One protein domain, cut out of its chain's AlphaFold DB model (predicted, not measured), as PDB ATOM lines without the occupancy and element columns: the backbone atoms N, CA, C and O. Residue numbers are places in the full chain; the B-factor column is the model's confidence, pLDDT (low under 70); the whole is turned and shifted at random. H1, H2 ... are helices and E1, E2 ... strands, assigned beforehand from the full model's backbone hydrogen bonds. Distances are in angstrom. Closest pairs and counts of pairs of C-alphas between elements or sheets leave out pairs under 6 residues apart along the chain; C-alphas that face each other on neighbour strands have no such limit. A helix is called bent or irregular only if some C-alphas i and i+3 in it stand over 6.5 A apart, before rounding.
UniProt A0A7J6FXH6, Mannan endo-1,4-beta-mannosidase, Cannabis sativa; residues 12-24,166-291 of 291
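AT A GLANCE: This is residues 12 to 24 and 166 to 291 of the 291 residues of the protein "Mannan endo-1,4-beta-mannosidase" of Cannabis sativa (UniProt A0A7J6FXH6). A narrow ribbon of two parallel strands, E1 and E2, runs through the middle, with H5 packed along both strands and residues 282 to 290 of H6 packed beside E2. H4, at the end of E1, bridges H5 and H6; H2 and H3 follow each other along the outside near H5, and H1 makes a corner with H2. Residues 12 to 13 pair with E1, parallel, at residues 207 to 208, and residues 254 to 275 make a long stretch with no named element. The printed part has 139 residues, with six named helices and two named strands in the order H1 H2 H3 E1 H4 H5 E2 H6; it is mostly helix. It is compact, with a radius of gyration of the C-alphas of 15.0 A and spans of 43 by 31 by 25 A.

IN THESE COORDINATES: Find C-alpha 206 at (155.425, 153.070, 200.312); from there E1 runs to residue 212, 19.8 A. E2, residues 246 to 253, runs 21.4 A. H4, residues 213 to 217, is neither bent nor irregular, but only just: C-alphas 213 and 216 are 6.3 A apart. H5, residues 229 to 242, runs 20.2 A. H1, residues 167 to 174, begins at C-alpha 167 (150.013, 177.528, 196.019). H2, residues 176 to 190, runs 20.4 A, and H3, residues 193 to 201, 12.5 A. H6, residues 276 to 290, runs 21.1 A to C-alpha 290 at (169.167, 164.282, 198.105).

HOW THE PARTS SIT: Look first at E1 and E2, parallel at 26 degrees, where N 207 and O 246 are 2.8 A apart and N 250 and O 209 are 2.9 A apart, within hydrogen-bond range. E1, H4, H5 and E2 form a strand-helix-strand unit, two parallel neighbour strands joined through helices, with a right-handed crossover. The closest C-alphas of H5 and E2 are Ala 240 and Arg 246, 6.4 A; those of E2 and H6 are Leu 251 and Ile 286, 7.7 A. H4 touches H6, closest at the C-alphas of Ala 216 and Val 285, 5.6 A. H4 and H5 only just touch, with 3 pairs of C-alphas within 8 A, closest at Ile 215 and Thr 229, 5.7 A. H5, with residues 236 to 240 alone, touches H3 at a steep tilt of 40 degrees, the same way; the closest C-alphas are Ile 193 and Trp 239, 5.6 A. H2 and H5 are close but not clearly touching, closest at the C-alphas of Arg 187 and Ala 232, 6.6 A. H1 and H2 touch only at the corner, closest at the C-alphas of Ala 171 and Ala 179, 5.1 A. H5 and H6 are apart. Every O i to N i+4 pair is within hydrogen-bond range in H1, H2, H3, H5 and H6; H4 has 0 of 1, and 2 of 2 O i to N i+3 pairs.

THE WHOLE: The two C-alphas farthest apart are those of Arg 201 and Pro 276, 45.1 A. Residues 25 to 165 are not printed, and C-alphas 24 and 166 are 9.7 A apart across the cut. The links H4 to H5 and E2 to H6 are long. Mean pLDDT of the printed part is 92.4; look for values under 70 at residue 15 and residues 18 to 24.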
ATOM      1  N   TYR A  12     150.817 154.780 197.700       75.44
ATOM      2  CA  TYR A  12     149.817 155.829 197.911       75.44
ATOM      3  C   TYR A  12     150.450 157.212 197.726       75.44
ATOM      4  O   TYR A  12     151.610 157.410 198.077       75.44
ATOM      5  N   THR A  13     149.712 158.183 197.179       71.81
ATOM      6  CA  THR A  13     150.218 159.553 196.964       71.81
ATOM      7  C   THR A  13     149.504 160.546 197.872       71.81
ATOM      8  O   THR A  13     148.276 160.582 197.899       71.81
ATOM      9  N   PHE A  14     150.263 161.395 198.567       71.50
ATOM     10  CA  PHE A  14     149.716 162.453 199.420       71.50
ATOM     11  C   PHE A  14     149.936 163.847 198.821       71.50
ATOM     12  O   PHE A  14     151.053 164.332 198.839       71.50
ATOM     13  N   THR A  15     148.909 164.563 198.366       61.22
ATOM     14  CA  THR A  15     149.057 165.905 197.752       61.22
ATOM     15  C   THR A  15     148.786 167.053 198.736       61.22
ATOM     16  O   THR A  15     147.809 167.780 198.578       61.22
ATOM     17  N   TRP A  16     149.596 167.179 199.792       70.31
ATOM     18  CA  TRP A  16     149.308 168.101 200.913       70.31
ATOM     19  C   TRP A  16     150.421 169.102 201.248       70.31
ATOM     20  O   TRP A  16     150.179 170.125 201.888       70.31
ATOM     21  N   ILE A  17     151.656 168.820 200.822       70.50
ATOM     22  CA  ILE A  17     152.765 169.778 200.940       70.50
ATOM     23  C   ILE A  17     152.634 170.853 199.852       70.50
ATOM     24  O   ILE A  17     152.845 172.033 200.136       70.50
ATOM     25  N   VAL A  18     152.229 170.438 198.648       61.66
ATOM     26  CA  VAL A  18     151.709 171.302 197.580       61.66
ATOM     27  C   VAL A  18     150.191 171.344 197.726       61.66
ATOM     28  O   VAL A  18     149.540 170.300 197.667       61.66
ATOM     29  N   ALA A  19     149.633 172.528 197.950       61.88
ATOM     30  CA  ALA A  19     148.202 172.729 198.064       61.88
ATOM     31  C   ALA A  19     147.552 172.639 196.678       61.88
ATOM     32  O   ALA A  19     147.694 173.525 195.835       61.88
ATOM     33  N   ILE A  20     146.798 171.563 196.457       58.47
ATOM     34  CA  ILE A  20     145.966 171.391 195.268       58.47
ATOM     35  C   ILE A  20     144.519 171.687 195.664       58.47
ATOM     36  O   ILE A  20     143.954 170.982 196.497       58.47
ATOM     37  N   SER A  21     143.916 172.710 195.048       55.75
ATOM     38  CA  SER A  21     142.479 173.001 195.145       55.75
ATOM     39  C   SER A  21     141.974 173.222 196.583       55.75
ATOM     40  O   SER A  21     141.083 172.535 197.082       55.75
ATOM     41  N   LEU A  22     142.541 174.216 197.271       57.88
ATOM     42  CA  LEU A  22     141.864 174.814 198.422       57.88
ATOM     43  C   LEU A  22     140.840 175.812 197.872       57.88
ATOM     44  O   LEU A  22     141.225 176.735 197.161       57.88
ATOM     45  N   ASP A  23     139.552 175.607 198.170       49.06
ATOM     46  CA  ASP A  23     138.492 176.556 197.812       49.06
ATOM     47  C   ASP A  23     138.810 177.902 198.466       49.06
ATOM     48  O   ASP A  23     138.684 178.077 199.682       49.06
ATOM     49  N   ILE A  24     139.326 178.825 197.657       52.84
ATOM     50  CA  ILE A  24     139.797 180.111 198.146       52.84
ATOM     51  C   ILE A  24     138.626 181.020 198.520       52.84
ATOM     52  O   ILE A  24     138.843 181.951 199.288       52.84
ATOM     53  N   GLY A 166     146.304 177.046 192.762       89.94
ATOM     54  CA  GLY A 166     147.421 176.370 193.428       89.94
ATOM     55  C   GLY A 166     148.080 177.240 194.498       89.94
ATOM     56  O   GLY A 166     147.597 178.329 194.820       89.94
ATOM     57  N   ASP A 167     149.229 176.792 195.015       92.94
ATOM     58  CA  ASP A 167     150.013 177.528 196.019       92.94
ATOM     59  C   ASP A 167     150.297 178.981 195.617       92.94
ATOM     60  O   ASP A 167     150.205 179.869 196.466       92.94
ATOM     61  N   TYR A 168     150.609 179.247 194.340       94.56
ATOM     62  CA  TYR A 168     150.901 180.607 193.880       94.56
ATOM     63  C   TYR A 168     149.701 181.542 194.069       94.56
ATOM     64  O   TYR A 168     149.834 182.586 194.713       94.56
ATOM     65  N   GLN A 169     148.533 181.168 193.530       93.81
ATOM     66  CA  GLN A 169     147.322 181.989 193.605       93.81
ATOM     67  C   GLN A 169     146.822 182.100 195.040       93.81
ATOM     68  O   GLN A 169     146.508 183.195 195.487       93.81
ATOM     69  N   LEU A 170     146.841 181.010 195.812       91.81
ATOM     70  CA  LEU A 170     146.459 181.056 197.221       91.81
ATOM     71  C   LEU A 170     147.338 182.034 198.005       91.81
ATOM     72  O   LEU A 170     146.833 182.863 198.767       91.81
ATOM     73  N   ALA A 171     148.656 181.940 197.831       92.94
ATOM     74  CA  ALA A 171     149.585 182.741 198.605       92.94
ATOM     75  C   ALA A 171     149.558 184.223 198.211       92.94
ATOM     76  O   ALA A 171     149.589 185.088 199.093       92.94
ATOM     77  N   ASN A 172     149.452 184.531 196.914       93.62
ATOM     78  CA  ASN A 172     149.351 185.914 196.452       93.62
ATOM     79  C   ASN A 172     147.959 186.524 196.711       93.62
ATOM     80  O   ASN A 172     147.853 187.686 197.104       93.62
ATOM     81  N   GLY A 173     146.895 185.734 196.551       91.06
ATOM     82  CA  GLY A 173     145.501 186.134 196.738       91.06
ATOM     83  C   GLY A 173     145.174 186.531 198.176       91.06
ATOM     84  O   GLY A 173     144.693 187.644 198.416       91.06
ATOM     85  N   TYR A 174     145.500 185.663 199.143       88.62
ATOM     86  CA  TYR A 174     145.326 185.938 200.578       88.62
ATOM     87  C   TYR A 174     146.385 186.885 201.154       88.62
ATOM     88  O   TYR A 174     146.167 187.513 202.196       88.62
ATOM     89  N   GLY A 175     147.548 186.971 200.510       91.00
ATOM     90  CA  GLY A 175     148.732 187.602 201.073       91.00
ATOM     91  C   GLY A 175     149.359 186.780 202.205       91.00
ATOM     92  O   GLY A 175     148.765 185.862 202.775       91.00
ATOM     93  N   HIS A 176     150.593 187.141 202.566       91.94
ATOM     94  CA  HIS A 176     151.477 186.293 203.372       91.94
ATOM     95  C   HIS A 176     150.868 185.791 204.694       91.94
ATOM     96  O   HIS A 176     150.917 184.599 204.989       91.94
ATOM     97  N   ASN A 177     150.299 186.684 205.510       93.62
ATOM     98  CA  ASN A 177     149.839 186.329 206.858       93.62
ATOM     99  C   ASN A 177     148.659 185.355 206.842       93.62
ATOM    100  O   ASN A 177     148.629 184.397 207.618       93.62
ATOM    101  N   GLU A 178     147.695 185.601 205.961       92.38
ATOM    102  CA  GLU A 178     146.495 184.781 205.876       92.38
ATOM    103  C   GLU A 178     146.783 183.462 205.153       92.38
ATOM    104  O   GLU A 178     146.400 182.401 205.648       92.38
ATOM    105  N   ALA A 179     147.588 183.494 204.085       92.50
ATOM    106  CA  ALA A 179     148.090 182.288 203.435       92.50
ATOM    107  C   ALA A 179     148.865 181.394 204.419       92.50
ATOM    108  O   ALA A 179     148.630 180.188 204.481       92.50
ATOM    109  N   LYS A 180     149.713 181.981 205.277       94.31
ATOM    110  CA  LYS A 180     150.409 181.263 206.357       94.31
ATOM    111  C   LYS A 180     149.453 180.601 207.337       94.31
ATOM    112  O   LYS A 180     149.676 179.455 207.721       94.31
ATOM    113  N   ARG A 181     148.382 181.287 207.737       94.62
ATOM    114  CA  ARG A 181     147.359 180.725 208.630       94.62
ATOM    115  C   ARG A 181     146.646 179.534 207.980       94.62
ATOM    116  O   ARG A 181     146.495 178.496 208.626       94.62
ATOM    117  N   VAL A 182     146.223 179.684 206.725       91.75
ATOM    118  CA  VAL A 182     145.495 178.658 205.961       91.75
ATOM    119  C   VAL A 182     146.379 177.440 205.698       91.75
ATOM    120  O   VAL A 182     146.002 176.330 206.071       91.75
ATOM    121  N   LEU A 183     147.579 177.640 205.145       92.38
ATOM    122  CA  LEU A 183     148.497 176.552 204.802       92.38
ATOM    123  C   LEU A 183     149.025 175.831 206.039       92.38
ATOM    124  O   LEU A 183     149.106 174.607 206.030       92.38
ATOM    125  N   LYS A 184     149.298 176.541 207.145       93.56
ATOM    126  CA  LYS A 184     149.661 175.885 208.410       93.56
ATOM    127  C   LYS A 184     148.532 174.994 208.926       93.56
ATOM    128  O   LYS A 184     148.787 173.879 209.372       93.56
ATOM    129  N   LYS A 185     147.280 175.462 208.870       93.56
ATOM    130  CA  LYS A 185     146.125 174.643 209.263       93.56
ATOM    131  C   LYS A 185     145.992 173.418 208.358       93.56
ATOM    132  O   LYS A 185     145.821 172.322 208.881       93.56
ATOM    133  N   HIS A 186     146.075 173.602 207.040       91.75
ATOM    134  CA  HIS A 186     146.017 172.511 206.067       91.75
ATOM    135  C   HIS A 186     147.094 171.464 206.366       91.75
ATOM    136  O   HIS A 186     146.769 170.307 206.610       91.75
ATOM    137  N   ARG A 187     148.353 171.893 206.483       92.56
ATOM    138  CA  ARG A 187     149.480 171.001 206.757       92.56
ATOM    139  C   ARG A 187     149.334 170.254 208.088       92.56
ATOM    140  O   ARG A 187     149.546 169.055 208.154       92.56
ATOM    141  N   ASN A 188     148.839 170.903 209.132       92.12
ATOM    142  CA  ASN A 188     148.700 170.246 210.433       92.12
ATOM    143  C   ASN A 188     147.479 169.316 210.564       92.12
ATOM    144  O   ASN A 188     147.284 168.751 211.638       92.12
ATOM    145  N   SER A 189     146.611 169.217 209.552       92.50
ATOM    146  CA  SER A 189     145.347 168.470 209.684       92.50
ATOM    147  C   SER A 189     144.944 167.629 208.483       92.50
ATOM    148  O   SER A 189     144.053 166.799 208.632       92.50
ATOM    149  N   PHE A 190     145.544 167.837 207.308       92.31
ATOM    150  CA  PHE A 190     145.167 167.094 206.111       92.31
ATOM    151  C   PHE A 190     145.740 165.678 206.120       92.31
ATOM    152  O   PHE A 190     144.977 164.744 205.912       92.31
ATOM    153  N   ILE A 191     147.043 165.532 206.406       93.94
ATOM    154  CA  ILE A 191     147.703 164.252 206.692       93.94
ATOM    155  C   ILE A 191     148.275 164.298 208.103       93.94
ATOM    156  O   ILE A 191     148.869 165.289 208.526       93.94
ATOM    157  N   THR A 192     148.097 163.203 208.820       95.12
ATOM    158  CA  THR A 192     148.473 163.014 210.215       95.12
ATOM    159  C   THR A 192     149.116 161.642 210.406       95.12
ATOM    160  O   THR A 192     149.163 160.810 209.495       95.12
ATOM    161  N   ILE A 193     149.617 161.369 211.610       96.94
ATOM    162  CA  ILE A 193     150.180 160.056 211.941       96.94
ATOM    163  C   ILE A 193     149.126 158.937 211.838       96.94
ATOM    164  O   ILE A 193     149.449 157.797 211.495       96.94
ATOM    165  N   GLU A 194     147.854 159.260 212.080       97.75
ATOM    166  CA  GLU A 194     146.729 158.341 211.948       97.75
ATOM    167  C   GLU A 194     146.559 157.828 210.510       97.75
ATOM    168  O   GLU A 194     146.194 156.663 210.326       97.75
ATOM    169  N   ASP A 195     146.883 158.641 209.503       97.12
ATOM    170  CA  ASP A 195     146.849 158.234 208.097       97.12
ATOM    171  C   ASP A 195     147.935 157.193 207.800       97.12
ATOM    172  O   ASP A 195     147.662 156.173 207.171       97.12
ATOM    173  N   PHE A 196     149.149 157.365 208.329       97.44
ATOM    174  CA  PHE A 196     150.220 156.369 208.187       97.44
ATOM    175  C   PHE A 196     149.887 155.052 208.901       97.44
ATOM    176  O   PHE A 196     150.120 153.973 208.353       97.44
ATOM    177  N   ASN A 197     149.266 155.120 210.084       97.44
ATOM    178  CA  ASN A 197     148.735 153.936 210.761       97.44
ATOM    179  C   ASN A 197     147.695 153.216 209.892       97.44
ATOM    180  O   ASN A 197     147.711 151.989 209.767       97.44
ATOM    181  N   PHE A 198     146.778 153.977 209.288       97.38
ATOM    182  CA  PHE A 198     145.773 153.440 208.383       97.38
ATOM    183  C   PHE A 198     146.425 152.731 207.192       97.38
ATOM    184  O   PHE A 198     146.084 151.577 206.939       97.38
ATOM    185  N   LEU A 199     147.385 153.365 206.513       96.56
ATOM    186  CA  LEU A 199     148.103 152.777 205.377       96.56
ATOM    187  C   LEU A 199     148.781 151.452 205.754       96.56
ATOM    188  O   LEU A 199     148.536 150.429 205.110       96.56
ATOM    189  N   ASN A 200     149.548 151.441 206.847       96.19
ATOM    190  CA  ASN A 200     150.240 150.246 207.325       96.19
ATOM    191  C   ASN A 200     149.265 149.095 207.639       96.19
ATOM    192  O   ASN A 200     149.474 147.955 207.229       96.19
ATOM    193  N   ARG A 201     148.131 149.388 208.292       97.19
ATOM    194  CA  ARG A 201     147.083 148.384 208.571       97.19
ATOM    195  C   ARG A 201     146.453 147.781 207.312       97.19
ATOM    196  O   ARG A 201     145.861 146.708 207.409       97.19
ATOM    197  N   HIS A 202     146.570 148.450 206.167       96.50
ATOM    198  CA  HIS A 202     146.100 147.972 204.865       96.50
ATOM    199  C   HIS A 202     147.231 147.399 203.995       96.50
ATOM    200  O   HIS A 202     147.008 147.110 202.822       96.50
ATOM    201  N   GLY A 203     148.428 147.201 204.558       95.62
ATOM    202  CA  GLY A 203     149.570 146.606 203.860       95.62
ATOM    203  C   GLY A 203     150.287 147.549 202.890       95.62
ATOM    204  O   GLY A 203     151.150 147.093 202.141       95.62
ATOM    205  N   ILE A 204     149.956 148.845 202.896       96.25
ATOM    206  CA  ILE A 204     150.683 149.862 202.129       96.25
ATOM    207  C   ILE A 204     152.030 150.097 202.807       96.25
ATOM    208  O   ILE A 204     152.093 150.349 204.009       96.25
ATOM    209  N   ASN A 205     153.101 150.013 202.020       95.44
ATOM    210  CA  ASN A 205     154.480 150.049 202.512       95.44
ATOM    211  C   ASN A 205     155.307 151.191 201.909       95.44
ATOM    212  O   ASN A 205     156.470 151.352 202.269       95.44
ATOM    213  N   THR A 206     154.737 151.967 200.983       97.06
ATOM    214  CA  THR A 206     155.425 153.070 200.312       97.06
ATOM    215  C   THR A 206     154.466 154.230 200.067       97.06
ATOM    216  O   THR A 206     153.329 154.032 199.633       97.06
ATOM    217  N   VAL A 207     154.928 155.454 200.316       96.62
ATOM    218  CA  VAL A 207     154.196 156.689 200.023       96.62
ATOM    219  C   VAL A 207     154.998 157.593 199.098       96.62
ATOM    220  O   VAL A 207     156.203 157.773 199.261       96.62
ATOM    221  N   ARG A 208     154.314 158.191 198.129       96.94
ATOM    222  CA  ARG A 208     154.839 159.227 197.243       96.94
ATOM    223  C   ARG A 208     154.452 160.594 197.801       96.94
ATOM    224  O   ARG A 208     153.267 160.854 198.017       96.94
ATOM    225  N   ILE A 209     155.441 161.456 198.026       96.00
ATOM    226  CA  ILE A 209     155.290 162.769 198.663       96.00
ATOM    227  C   ILE A 209     155.693 163.866 197.657       96.00
ATOM    228  O   ILE A 209     156.883 164.140 197.499       96.00
ATOM    229  N   PRO A 210     154.720 164.483 196.964       96.25
ATOM    230  CA  PRO A 210     154.892 165.659 196.119       96.25
ATOM    231  C   PRO A 210     155.352 166.869 196.937       96.25
ATOM    232  O   PRO A 210     154.700 167.250 197.909       96.25
ATOM    233  N   VAL A 211     156.436 167.508 196.508       96.62
ATOM    234  CA  VAL A 211     156.971 168.753 197.069       96.62
ATOM    235  C   VAL A 211     157.165 169.788 195.965       96.62
ATOM    236  O   VAL A 211     157.427 169.452 194.809       96.62
ATOM    237  N   GLY A 212     157.021 171.064 196.312       96.38
ATOM    238  CA  GLY A 212     157.318 172.169 195.407       96.38
ATOM    239  C   GLY A 212     158.751 172.653 195.563       96.38
ATOM    240  O   GLY A 212     159.315 172.581 196.651       96.38
ATOM    241  N   TRP A 213     159.328 173.187 194.488       97.56
ATOM    242  CA  TRP A 213     160.714 173.664 194.448       97.56
ATOM    243  C   TRP A 213     161.086 174.653 195.558       97.56
ATOM    244  O   TRP A 213     162.239 174.717 195.978       97.56
ATOM    245  N   TRP A 214     160.110 175.421 196.047       96.69
ATOM    246  CA  TRP A 214     160.302 176.405 197.107       96.69
ATOM    247  C   TRP A 214     160.731 175.771 198.439       96.69
ATOM    248  O   TRP A 214     161.298 176.473 199.271       96.69
ATOM    249  N   ILE A 215     160.533 174.458 198.627       96.19
ATOM    250  CA  ILE A 215     160.929 173.730 199.842       96.19
ATOM    251  C   ILE A 215     162.422 173.862 200.167       96.19
ATOM    252  O   ILE A 215     162.775 173.940 201.338       96.19
ATOM    253  N   ALA A 216     163.285 173.959 199.147       96.44
ATOM    254  CA  ALA A 216     164.734 174.090 199.325       96.44
ATOM    255  C   ALA A 216     165.166 175.444 199.915       96.44
ATOM    256  O   ALA A 216     166.332 175.630 200.253       96.44
ATOM    257  N   TYR A 217     164.235 176.391 200.030       95.94
ATOM    258  CA  TYR A 217     164.481 177.745 200.519       95.94
ATOM    259  C   TYR A 217     163.787 178.026 201.860       95.94
ATOM    260  O   TYR A 217     163.818 179.157 202.323       95.94
ATOM    261  N   ASP A 218     163.132 177.046 202.491       92.81
ATOM    262  CA  ASP A 218     162.434 177.226 203.777       92.81
ATOM    263  C   ASP A 218     163.452 177.551 204.902       92.81
ATOM    264  O   ASP A 218     164.426 176.809 205.046       92.81
ATOM    265  N   PRO A 219     163.286 178.629 205.710       91.25
ATOM    266  CA  PRO A 219     162.145 179.554 205.810       91.25
ATOM    267  C   PRO A 219     162.257 180.869 205.021       91.25
ATOM    268  O   PRO A 219     161.337 181.687 205.081       91.25
ATOM    269  N   ASP A 220     163.338 181.079 204.277       92.44
ATOM    270  CA  ASP A 220     163.604 182.278 203.472       92.44
ATOM    271  C   ASP A 220     163.157 182.093 202.007       92.44
ATOM    272  O   ASP A 220     163.913 182.288 201.051       92.44
ATOM    273  N   LEU A 221     161.895 181.686 201.829       93.31
ATOM    274  CA  LEU A 221     161.333 181.330 200.528       93.31
ATOM    275  C   LEU A 221     161.103 182.569 199.647       93.31
ATOM    276  O   LEU A 221     160.727 183.636 200.146       93.31
ATOM    277  N   PRO A 222     161.229 182.432 198.318       93.69
ATOM    278  CA  PRO A 222     160.830 183.489 197.400       93.69
ATOM    279  C   PRO A 222     159.322 183.753 197.480       93.69
ATOM    280  O   PRO A 222     158.510 182.833 197.565       93.69
ATOM    281  N   ALA A 223     158.930 185.025 197.400       92.75
ATOM    282  CA  ALA A 223     157.521 185.396 197.344       92.75
ATOM    283  C   ALA A 223     156.834 184.817 196.081       92.75
ATOM    284  O   ALA A 223     157.464 184.752 195.021       92.75
ATOM    285  N   PRO A 224     155.544 184.432 196.153       94.75
ATOM    286  CA  PRO A 224     154.651 184.555 197.308       94.75
ATOM    287  C   PRO A 224     154.668 183.338 198.255       94.75
ATOM    288  O   PRO A 224     153.876 183.312 199.191       94.75
ATOM    289  N   TYR A 225     155.530 182.339 198.034       96.00
ATOM    290  CA  TYR A 225     155.462 181.045 198.720       96.00
ATOM    291  C   TYR A 225     155.560 181.137 200.248       96.00
ATOM    292  O   TYR A 225     156.184 182.030 200.822       96.00
ATOM    293  N   ILE A 226     154.928 180.166 200.909       95.19
ATOM    294  CA  ILE A 226     154.757 180.126 202.361       95.19
ATOM    295  C   ILE A 226     155.462 178.902 202.947       95.19
ATOM    296  O   ILE A 226     155.136 177.758 202.609       95.19
ATOM    297  N   GLY A 227     156.373 179.167 203.885       93.69
ATOM    298  CA  GLY A 227     157.199 178.165 204.563       93.69
ATOM    299  C   GLY A 227     156.439 177.229 205.494       93.69
ATOM    300  O   GLY A 227     155.222 177.343 205.664       93.69
ATOM    301  N   GLY A 228     157.167 176.291 206.096       93.81
ATOM    302  CA  GLY A 228     156.621 175.137 206.816       93.81
ATOM    303  C   GLY A 228     156.372 173.927 205.909       93.81
ATOM    304  O   GLY A 228     155.614 173.034 206.278       93.81
ATOM    305  N   THR A 229     156.943 173.915 204.703       93.69
ATOM    306  CA  THR A 229     156.942 172.743 203.816       93.69
ATOM    307  C   THR A 229     157.988 171.722 204.243       93.69
ATOM    308  O   THR A 229     157.723 170.527 204.155       93.69
ATOM    309  N   LEU A 230     159.140 172.181 204.746       94.94
ATOM    310  CA  LEU A 230     160.201 171.290 205.217       94.94
ATOM    311  C   LEU A 230     159.798 170.593 206.525       94.94
ATOM    312  O   LEU A 230     159.873 169.375 206.615       94.94
ATOM    313  N   GLU A 231     159.224 171.341 207.477       95.69
ATOM    314  CA  GLU A 231     158.653 170.782 208.717       95.69
ATOM    315  C   GLU A 231     157.579 169.714 208.426       95.69
ATOM    316  O   GLU A 231     157.517 168.676 209.082       95.69
ATOM    317  N   ALA A 232     156.735 169.943 207.415       95.88
ATOM    318  CA  ALA A 232     155.729 168.975 206.981       95.88
ATOM    319  C   ALA A 232     156.355 167.687 206.413       95.88
ATOM    320  O   ALA A 232     155.869 166.591 206.702       95.88
ATOM    321  N   LEU A 233     157.442 167.808 205.643       96.38
ATOM    322  CA  LEU A 233     158.182 166.666 205.108       96.38
ATOM    323  C   LEU A 233     158.883 165.866 206.222       96.38
ATOM    324  O   LEU A 233     158.769 164.640 206.246       96.38
ATOM    325  N   ASP A 234     159.518 166.540 207.184       96.62
ATOM    326  CA  ASP A 234     160.179 165.903 208.335       96.62
ATOM    327  C   ASP A 234     159.189 165.118 209.209       96.62
ATOM    328  O   ASP A 234     159.467 163.996 209.655       96.62
ATOM    329  N   ASN A 235     157.993 165.675 209.417       96.50
ATOM    330  CA  ASN A 235     156.904 164.979 210.097       96.50
ATOM    331  C   ASN A 235     156.489 163.717 209.329       96.50
ATOM    332  O   ASN A 235     156.379 162.648 209.929       96.50
ATOM    333  N   ALA A 236     156.331 163.809 208.002       96.75
ATOM    334  CA  ALA A 236     155.997 162.656 207.173       96.75
ATOM    335  C   ALA A 236     157.065 161.555 207.253       96.75
ATOM    336  O   ALA A 236     156.706 160.388 207.392       96.75
ATOM    337  N   PHE A 237     158.360 161.893 207.240       97.56
ATOM    338  CA  PHE A 237     159.432 160.910 207.447       97.56
ATOM    339  C   PHE A 237     159.388 160.270 208.832       97.56
ATOM    340  O   PHE A 237     159.537 159.053 208.949       97.56
ATOM    341  N   SER A 238     159.122 161.058 209.873       98.25
ATOM    342  CA  SER A 238     159.003 160.551 211.243       98.25
ATOM    343  C   SER A 238     157.836 159.560 211.387       98.25
ATOM    344  O   SER A 238     157.961 158.513 212.031       98.25
ATOM    345  N   TRP A 239     156.697 159.851 210.751       98.19
ATOM    346  CA  TRP A 239     155.538 158.954 210.733       98.19
ATOM    347  C   TRP A 239     155.793 157.709 209.887       98.19
ATOM    348  O   TRP A 239     155.492 156.602 210.332       98.19
ATOM    349  N   ALA A 240     156.404 157.868 208.712       97.81
ATOM    350  CA  ALA A 240     156.771 156.763 207.836       97.81
ATOM    351  C   ALA A 240     157.700 155.769 208.549       97.81
ATOM    352  O   ALA A 240     157.426 154.571 208.572       97.81
ATOM    353  N   GLN A 241     158.726 156.277 209.242       97.88
ATOM    354  CA  GLN A 241     159.638 155.471 210.052       97.88
ATOM    355  C   GLN A 241     158.913 154.712 211.173       97.88
ATOM    356  O   GLN A 241     159.231 153.553 211.434       97.88
ATOM    357  N   SER A 242     157.921 155.333 211.817       97.69
ATOM    358  CA  SER A 242     157.151 154.713 212.909       97.69
ATOM    359  C   SER A 242     156.321 153.503 212.457       97.69
ATOM    360  O   SER A 242     155.979 152.656 213.283       97.69
ATOM    361  N   TYR A 243     156.007 153.414 211.162       97.44
ATOM    362  CA  TYR A 243     155.161 152.371 210.579       97.44
ATOM    363  C   TYR A 243     155.857 151.530 209.498       97.44
ATOM    364  O   TYR A 243     155.174 150.796 208.793       97.44
ATOM    365  N   ASP A 244     157.188 151.615 209.380       96.38
ATOM    366  CA  ASP A 244     157.986 150.919 208.349       96.38
ATOM    367  C   ASP A 244     157.492 151.181 206.909       96.38
ATOM    368  O   ASP A 244     157.497 150.312 206.037       96.38
ATOM    369  N   ILE A 245     157.042 152.415 206.659       97.62
ATOM    370  CA  ILE A 245     156.631 152.900 205.341       97.62
ATOM    371  C   ILE A 245     157.816 153.627 204.698       97.62
ATOM    372  O   ILE A 245     158.467 154.468 205.313       97.62
ATOM    373  N   ARG A 246     158.100 153.319 203.433       97.50
ATOM    374  CA  ARG A 246     159.121 153.997 202.624       97.50
ATOM    375  C   ARG A 246     158.559 155.265 201.997       97.50
ATOM    376  O   ARG A 246     157.370 155.338 201.701       97.50
ATOM    377  N   CYS A 247     159.425 156.231 201.716       96.62
ATOM    378  CA  CYS A 247     159.035 157.476 201.060       96.62
ATOM    379  C   CYS A 247     159.718 157.630 199.699       96.62
ATOM    380  O   CYS A 247     160.927 157.448 199.580       96.62
ATOM    381  N   ILE A 248     158.939 158.026 198.694       96.88
ATOM    382  CA  ILE A 248     159.409 158.526 197.401       96.88
ATOM    383  C   ILE A 248     159.144 160.030 197.389       96.88
ATOM    384  O   ILE A 248     157.988 160.452 197.378       96.88
ATOM    385  N   ILE A 249     160.203 160.837 197.399       96.81
ATOM    386  CA  ILE A 249     160.074 162.290 197.252       96.81
ATOM    387  C   ILE A 249     159.853 162.600 195.771       96.81
ATOM    388  O   ILE A 249     160.616 162.162 194.913       96.81
ATOM    389  N   ASP A 250     158.806 163.358 195.476       96.81
ATOM    390  CA  ASP A 250     158.437 163.774 194.129       96.81
ATOM    391  C   ASP A 250     158.570 165.292 194.006       96.81
ATOM    392  O   ASP A 250     157.773 166.026 194.583       96.81
ATOM    393  N   LEU A 251     159.550 165.779 193.243       97.00
ATOM    394  CA  LEU A 251     159.616 167.199 192.900       97.00
ATOM    395  C   LEU A 251     158.500 167.533 191.897       97.00
ATOM    396  O   LEU A 251     158.674 167.449 190.683       97.00
ATOM    397  N   HIS A 252     157.338 167.890 192.434       97.00
ATOM    398  CA  HIS A 252     156.079 167.967 191.701       97.00
ATOM    399  C   HIS A 252     155.858 169.304 191.004       97.00
ATOM    400  O   HIS A 252     155.201 169.369 189.968       97.00
ATOM    401  N   ALA A 253     156.401 170.380 191.569       97.31
ATOM    402  CA  ALA A 253     156.343 171.717 190.997       97.31
ATOM    403  C   ALA A 253     157.766 172.233 190.803       97.31
ATOM    404  O   ALA A 253     158.466 172.496 191.784       97.31
ATOM    405  N   ALA A 254     158.186 172.376 189.548       97.62
ATOM    406  CA  ALA A 254     159.481 172.943 189.204       97.62
ATOM    407  C   ALA A 254     159.397 174.479 189.071       97.62
ATOM    408  O   ALA A 254     158.323 175.015 188.762       97.62
ATOM    409  N   PRO A 255     160.506 175.216 189.268       97.56
ATOM    410  CA  PRO A 255     160.539 176.654 189.037       97.56
ATOM    411  C   PRO A 255     160.071 177.000 187.620       97.56
ATOM    412  O   PRO A 255     160.424 176.331 186.651       97.56
ATOM    413  N   GLY A 256     159.239 178.034 187.501       95.94
ATOM    414  CA  GLY A 256     158.668 178.448 186.219       95.94
ATOM    415  C   GLY A 256     157.551 177.552 185.673       95.94
ATOM    416  O   GLY A 256     157.028 177.885 184.613       95.94
ATOM    417  N   SER A 257     157.157 176.489 186.388       97.81
ATOM    418  CA  SER A 257     156.164 175.483 185.984       97.81
ATOM    419  C   SER A 257     156.538 174.689 184.728       97.81
ATOM    420  O   SER A 257     156.821 175.228 183.654       97.81
ATOM    421  N   GLN A 258     156.495 173.364 184.854       97.19
ATOM    422  CA  GLN A 258     156.810 172.430 183.776       97.19
ATOM    423  C   GLN A 258     155.624 172.090 182.863       97.19
ATOM    424  O   GLN A 258     155.830 171.490 181.811       97.19
ATOM    425  N   ASN A 259     154.392 172.440 183.243       96.19
ATOM    426  CA  ASN A 259     153.183 172.029 182.511       96.19
ATOM    427  C   ASN A 259     152.050 173.076 182.481       96.19
ATOM    428  O   ASN A 259     151.029 172.826 181.848       96.19
ATOM    429  N   GLY A 260     152.224 174.245 183.107       95.56
ATOM    430  CA  GLY A 260     151.301 175.372 182.970       95.56
ATOM    431  C   GLY A 260     149.999 175.215 183.752       95.56
ATOM    432  O   GLY A 260     149.019 175.876 183.432       95.56
ATOM    433  N   VAL A 261     149.961 174.347 184.761       92.88
ATOM    434  CA  VAL A 261     148.757 174.130 185.582       92.88
ATOM    435  C   VAL A 261     149.038 174.326 187.070       92.88
ATOM    436  O   VAL A 261     150.190 174.410 187.506       92.88
ATOM    437  N   GLU A 262     147.979 174.435 187.858       90.12
ATOM    438  CA  GLU A 262     147.990 174.851 189.259       90.12
ATOM    439  C   GLU A 262     148.816 173.934 190.162       90.12
ATOM    440  O   GLU A 262     149.542 174.421 191.025       90.12
ATOM    441  N   HIS A 263     148.798 172.621 189.918       90.44
ATOM    442  CA  HIS A 263     149.557 171.665 190.729       90.44
ATOM    443  C   HIS A 263     151.077 171.728 190.486       90.44
ATOM    444  O   HIS A 263     151.857 171.227 191.290       90.44
ATOM    445  N   SER A 264     151.522 172.393 189.415       94.81
ATOM    446  CA  SER A 264     152.933 172.765 189.214       94.81
ATOM    447  C   SER A 264     153.257 174.185 189.690       94.81
ATOM    448  O   SER A 264     154.347 174.697 189.437       94.81
ATOM    449  N   SER A 265     152.291 174.841 190.341       94.81
ATOM    450  CA  SER A 265     152.365 176.226 190.789       94.81
ATOM    451  C   SER A 265     152.644 177.233 189.663       94.81
ATOM    452  O   SER A 265     153.391 178.201 189.843       94.81
ATOM    453  N   SER A 266     152.046 177.018 188.483       95.50
ATOM    454  CA  SER A 266     152.089 178.023 187.417       95.50
ATOM    455  C   SER A 266     151.384 179.306 187.860       95.50
ATOM    456  O   SER A 266     150.267 179.269 188.376       95.50
ATOM    457  N   ARG A 267     152.027 180.454 187.626       95.19
ATOM    458  CA  ARG A 267     151.455 181.769 187.941       95.19
ATOM    459  C   ARG A 267     150.259 182.105 187.052       95.19
ATOM    460  O   ARG A 267     149.266 182.623 187.529       95.19
ATOM    461  N   ASP A 268     150.382 181.868 185.751       95.06
ATOM    462  CA  ASP A 268     149.406 182.313 184.748       95.06
ATOM    463  C   ASP A 268     149.179 181.286 183.630       95.06
ATOM    464  O   ASP A 268     148.726 181.600 182.527       95.06
ATOM    465  N   GLY A 269     149.571 180.044 183.884       95.00
ATOM    466  CA  GLY A 269     149.505 178.948 182.932       95.00
ATOM    467  C   GLY A 269     150.646 178.924 181.917       95.00
ATOM    468  O   GLY A 269     150.618 178.133 180.977       95.00
ATOM    469  N   SER A 270     151.658 179.785 182.069       94.00
ATOM    470  CA  SER A 270     152.893 179.667 181.296       94.00
ATOM    471  C   SER A 270     153.764 178.499 181.767       94.00
ATOM    472  O   SER A 270     153.775 178.128 182.943       94.00
ATOM    473  N   THR A 271     154.502 177.932 180.811       95.94
ATOM    474  CA  THR A 271     155.471 176.845 180.994       95.94
ATOM    475  C   THR A 271     156.881 177.376 180.774       95.94
ATOM    476  O   THR A 271     157.438 177.254 179.680       95.94
ATOM    477  N   ASN A 272     157.450 178.021 181.789       95.38
ATOM    478  CA  ASN A 272     158.763 178.653 181.667       95.38
ATOM    479  C   ASN A 272     159.901 177.745 182.135       95.38
ATOM    480  O   ASN A 272     161.046 178.029 181.807       95.38
ATOM    481  N   TRP A 273     159.609 176.637 182.827       97.75
ATOM    482  CA  TRP A 273     160.612 175.681 183.315       97.75
ATOM    483  C   TRP A 273     161.755 175.320 182.344       97.75
ATOM    484  O   TRP A 273     162.888 175.258 182.817       97.75
ATOM    485  N   PRO A 274     161.554 175.113 181.021       96.62
ATOM    486  CA  PRO A 274     162.651 174.719 180.131       96.62
ATOM    487  C   PRO A 274     163.708 175.816 179.872       96.62
ATOM    488  O   PRO A 274     164.547 175.654 178.983       96.62
ATOM    489  N   THR A 275     163.700 176.938 180.600       96.75
ATOM    490  CA  THR A 275     164.772 177.941 180.535       96.75
ATOM    491  C   THR A 275     166.008 177.509 181.343       96.75
ATOM    492  O   THR A 275     165.877 176.855 182.380       96.75
ATOM    493  N   PRO A 276     167.232 177.894 180.923       97.88
ATOM    494  CA  PRO A 276     168.465 177.507 181.620       97.88
ATOM    495  C   PRO A 276     168.502 177.875 183.110       97.88
ATOM    496  O   PRO A 276     168.998 177.093 183.924       97.88
ATOM    497  N   ASP A 277     167.950 179.034 183.474       96.75
ATOM    498  CA  ASP A 277     167.919 179.508 184.860       96.75
ATOM    499  C   ASP A 277     167.024 178.617 185.734       96.75
ATOM    500  O   ASP A 277     167.443 178.179 186.807       96.75
ATOM    501  N   TYR A 278     165.823 178.269 185.255       97.81
ATOM    502  CA  TYR A 278     164.904 177.406 186.001       97.81
ATOM    503  C   TYR A 278     165.351 175.944 186.030       97.81
ATOM    504  O   TYR A 278     165.150 175.273 187.044       97.81
ATOM    505  N   ILE A 279     166.027 175.454 184.988       98.12
ATOM    506  CA  ILE A 279     166.683 174.139 185.021       98.12
ATOM    507  C   ILE A 279     167.779 174.124 186.092       98.12
ATOM    508  O   ILE A 279     167.809 173.217 186.919       98.12
ATOM    509  N   SER A 280     168.643 175.142 186.129       98.25
ATOM    510  CA  SER A 280     169.718 175.237 187.130       98.25
ATOM    511  C   SER A 280     169.159 175.298 188.554       98.25
ATOM    512  O   SER A 280     169.656 174.620 189.451       98.25
ATOM    513  N   GLN A 281     168.072 176.049 188.749       97.94
ATOM    514  CA  GLN A 281     167.365 176.094 190.023       97.94
ATOM    515  C   GLN A 281     166.732 174.742 190.385       97.94
ATOM    516  O   GLN A 281     166.814 174.320 191.533       97.94
ATOM    517  N   THR A 282     166.156 174.028 189.414       98.31
ATOM    518  CA  THR A 282     165.628 172.667 189.615       98.31
ATOM    519  C   THR A 282     166.731 171.721 190.096       98.31
ATOM    520  O   THR A 282     166.514 170.975 191.044       98.31
ATOM    521  N   MET A 283     167.923 171.779 189.490       98.31
ATOM    522  CA  MET A 283     169.060 170.949 189.902       98.31
ATOM    523  C   MET A 283     169.489 171.234 191.341       98.31
ATOM    524  O   MET A 283     169.686 170.299 192.107       98.31
ATOM    525  N   HIS A 284     169.538 172.508 191.740       97.88
ATOM    526  CA  HIS A 284     169.830 172.878 193.125       97.88
ATOM    527  C   HIS A 284     168.819 172.286 194.120       97.88
ATOM    528  O   HIS A 284     169.208 171.787 195.173       97.88
ATOM    529  N   VAL A 285     167.528 172.302 193.778       97.88
ATOM    530  CA  VAL A 285     166.474 171.695 194.604       97.88
ATOM    531  C   VAL A 285     166.646 170.176 194.690       97.88
ATOM    532  O   VAL A 285     166.465 169.608 195.763       97.88
ATOM    533  N   ILE A 286     167.005 169.514 193.587       98.00
ATOM    534  CA  ILE A 286     167.272 168.068 193.579       98.00
ATOM    535  C   ILE A 286     168.463 167.739 194.487       98.00
ATOM    536  O   ILE A 286     168.356 166.819 195.296       98.00
ATOM    537  N   ASP A 287     169.554 168.503 194.399       98.06
ATOM    538  CA  ASP A 287     170.732 168.319 195.255       98.06
ATOM    539  C   ASP A 287     170.385 168.516 196.738       98.06
ATOM    540  O   ASP A 287     170.828 167.736 197.577       98.06
ATOM    541  N   PHE A 288     169.551 169.512 197.060       97.19
ATOM    542  CA  PHE A 288     169.048 169.744 198.417       97.19
ATOM    543  C   PHE A 288     168.193 168.579 198.937       97.19
ATOM    544  O   PHE A 288     168.357 168.152 200.072       97.19
ATOM    545  N   LEU A 289     167.277 168.045 198.123       96.12
ATOM    546  CA  LEU A 289     166.408 166.936 198.538       96.12
ATOM    547  C   LEU A 289     167.166 165.607 198.690       96.12
ATOM    548  O   LEU A 289     166.658 164.691 199.335       96.12
ATOM    549  N   ALA A 290     168.341 165.483 198.070       95.62
ATOM    550  CA  ALA A 290     169.167 164.282 198.105       95.62
ATOM    551  C   ALA A 290     170.254 164.290 199.199       95.62
ATOM    552  O   ALA A 290     170.888 163.250 199.399       95.62
ATOM    553  N   SER A 291     170.503 165.430 199.858       88.88
ATOM    554  CA  SER A 291     171.550 165.602 200.883       88.88
ATOM    555  C   SER A 291     171.119 165.131 202.265       88.88
ATOM    556  O   SER A 291     171.947 164.476 202.938       88.88
TER     557      SER A 291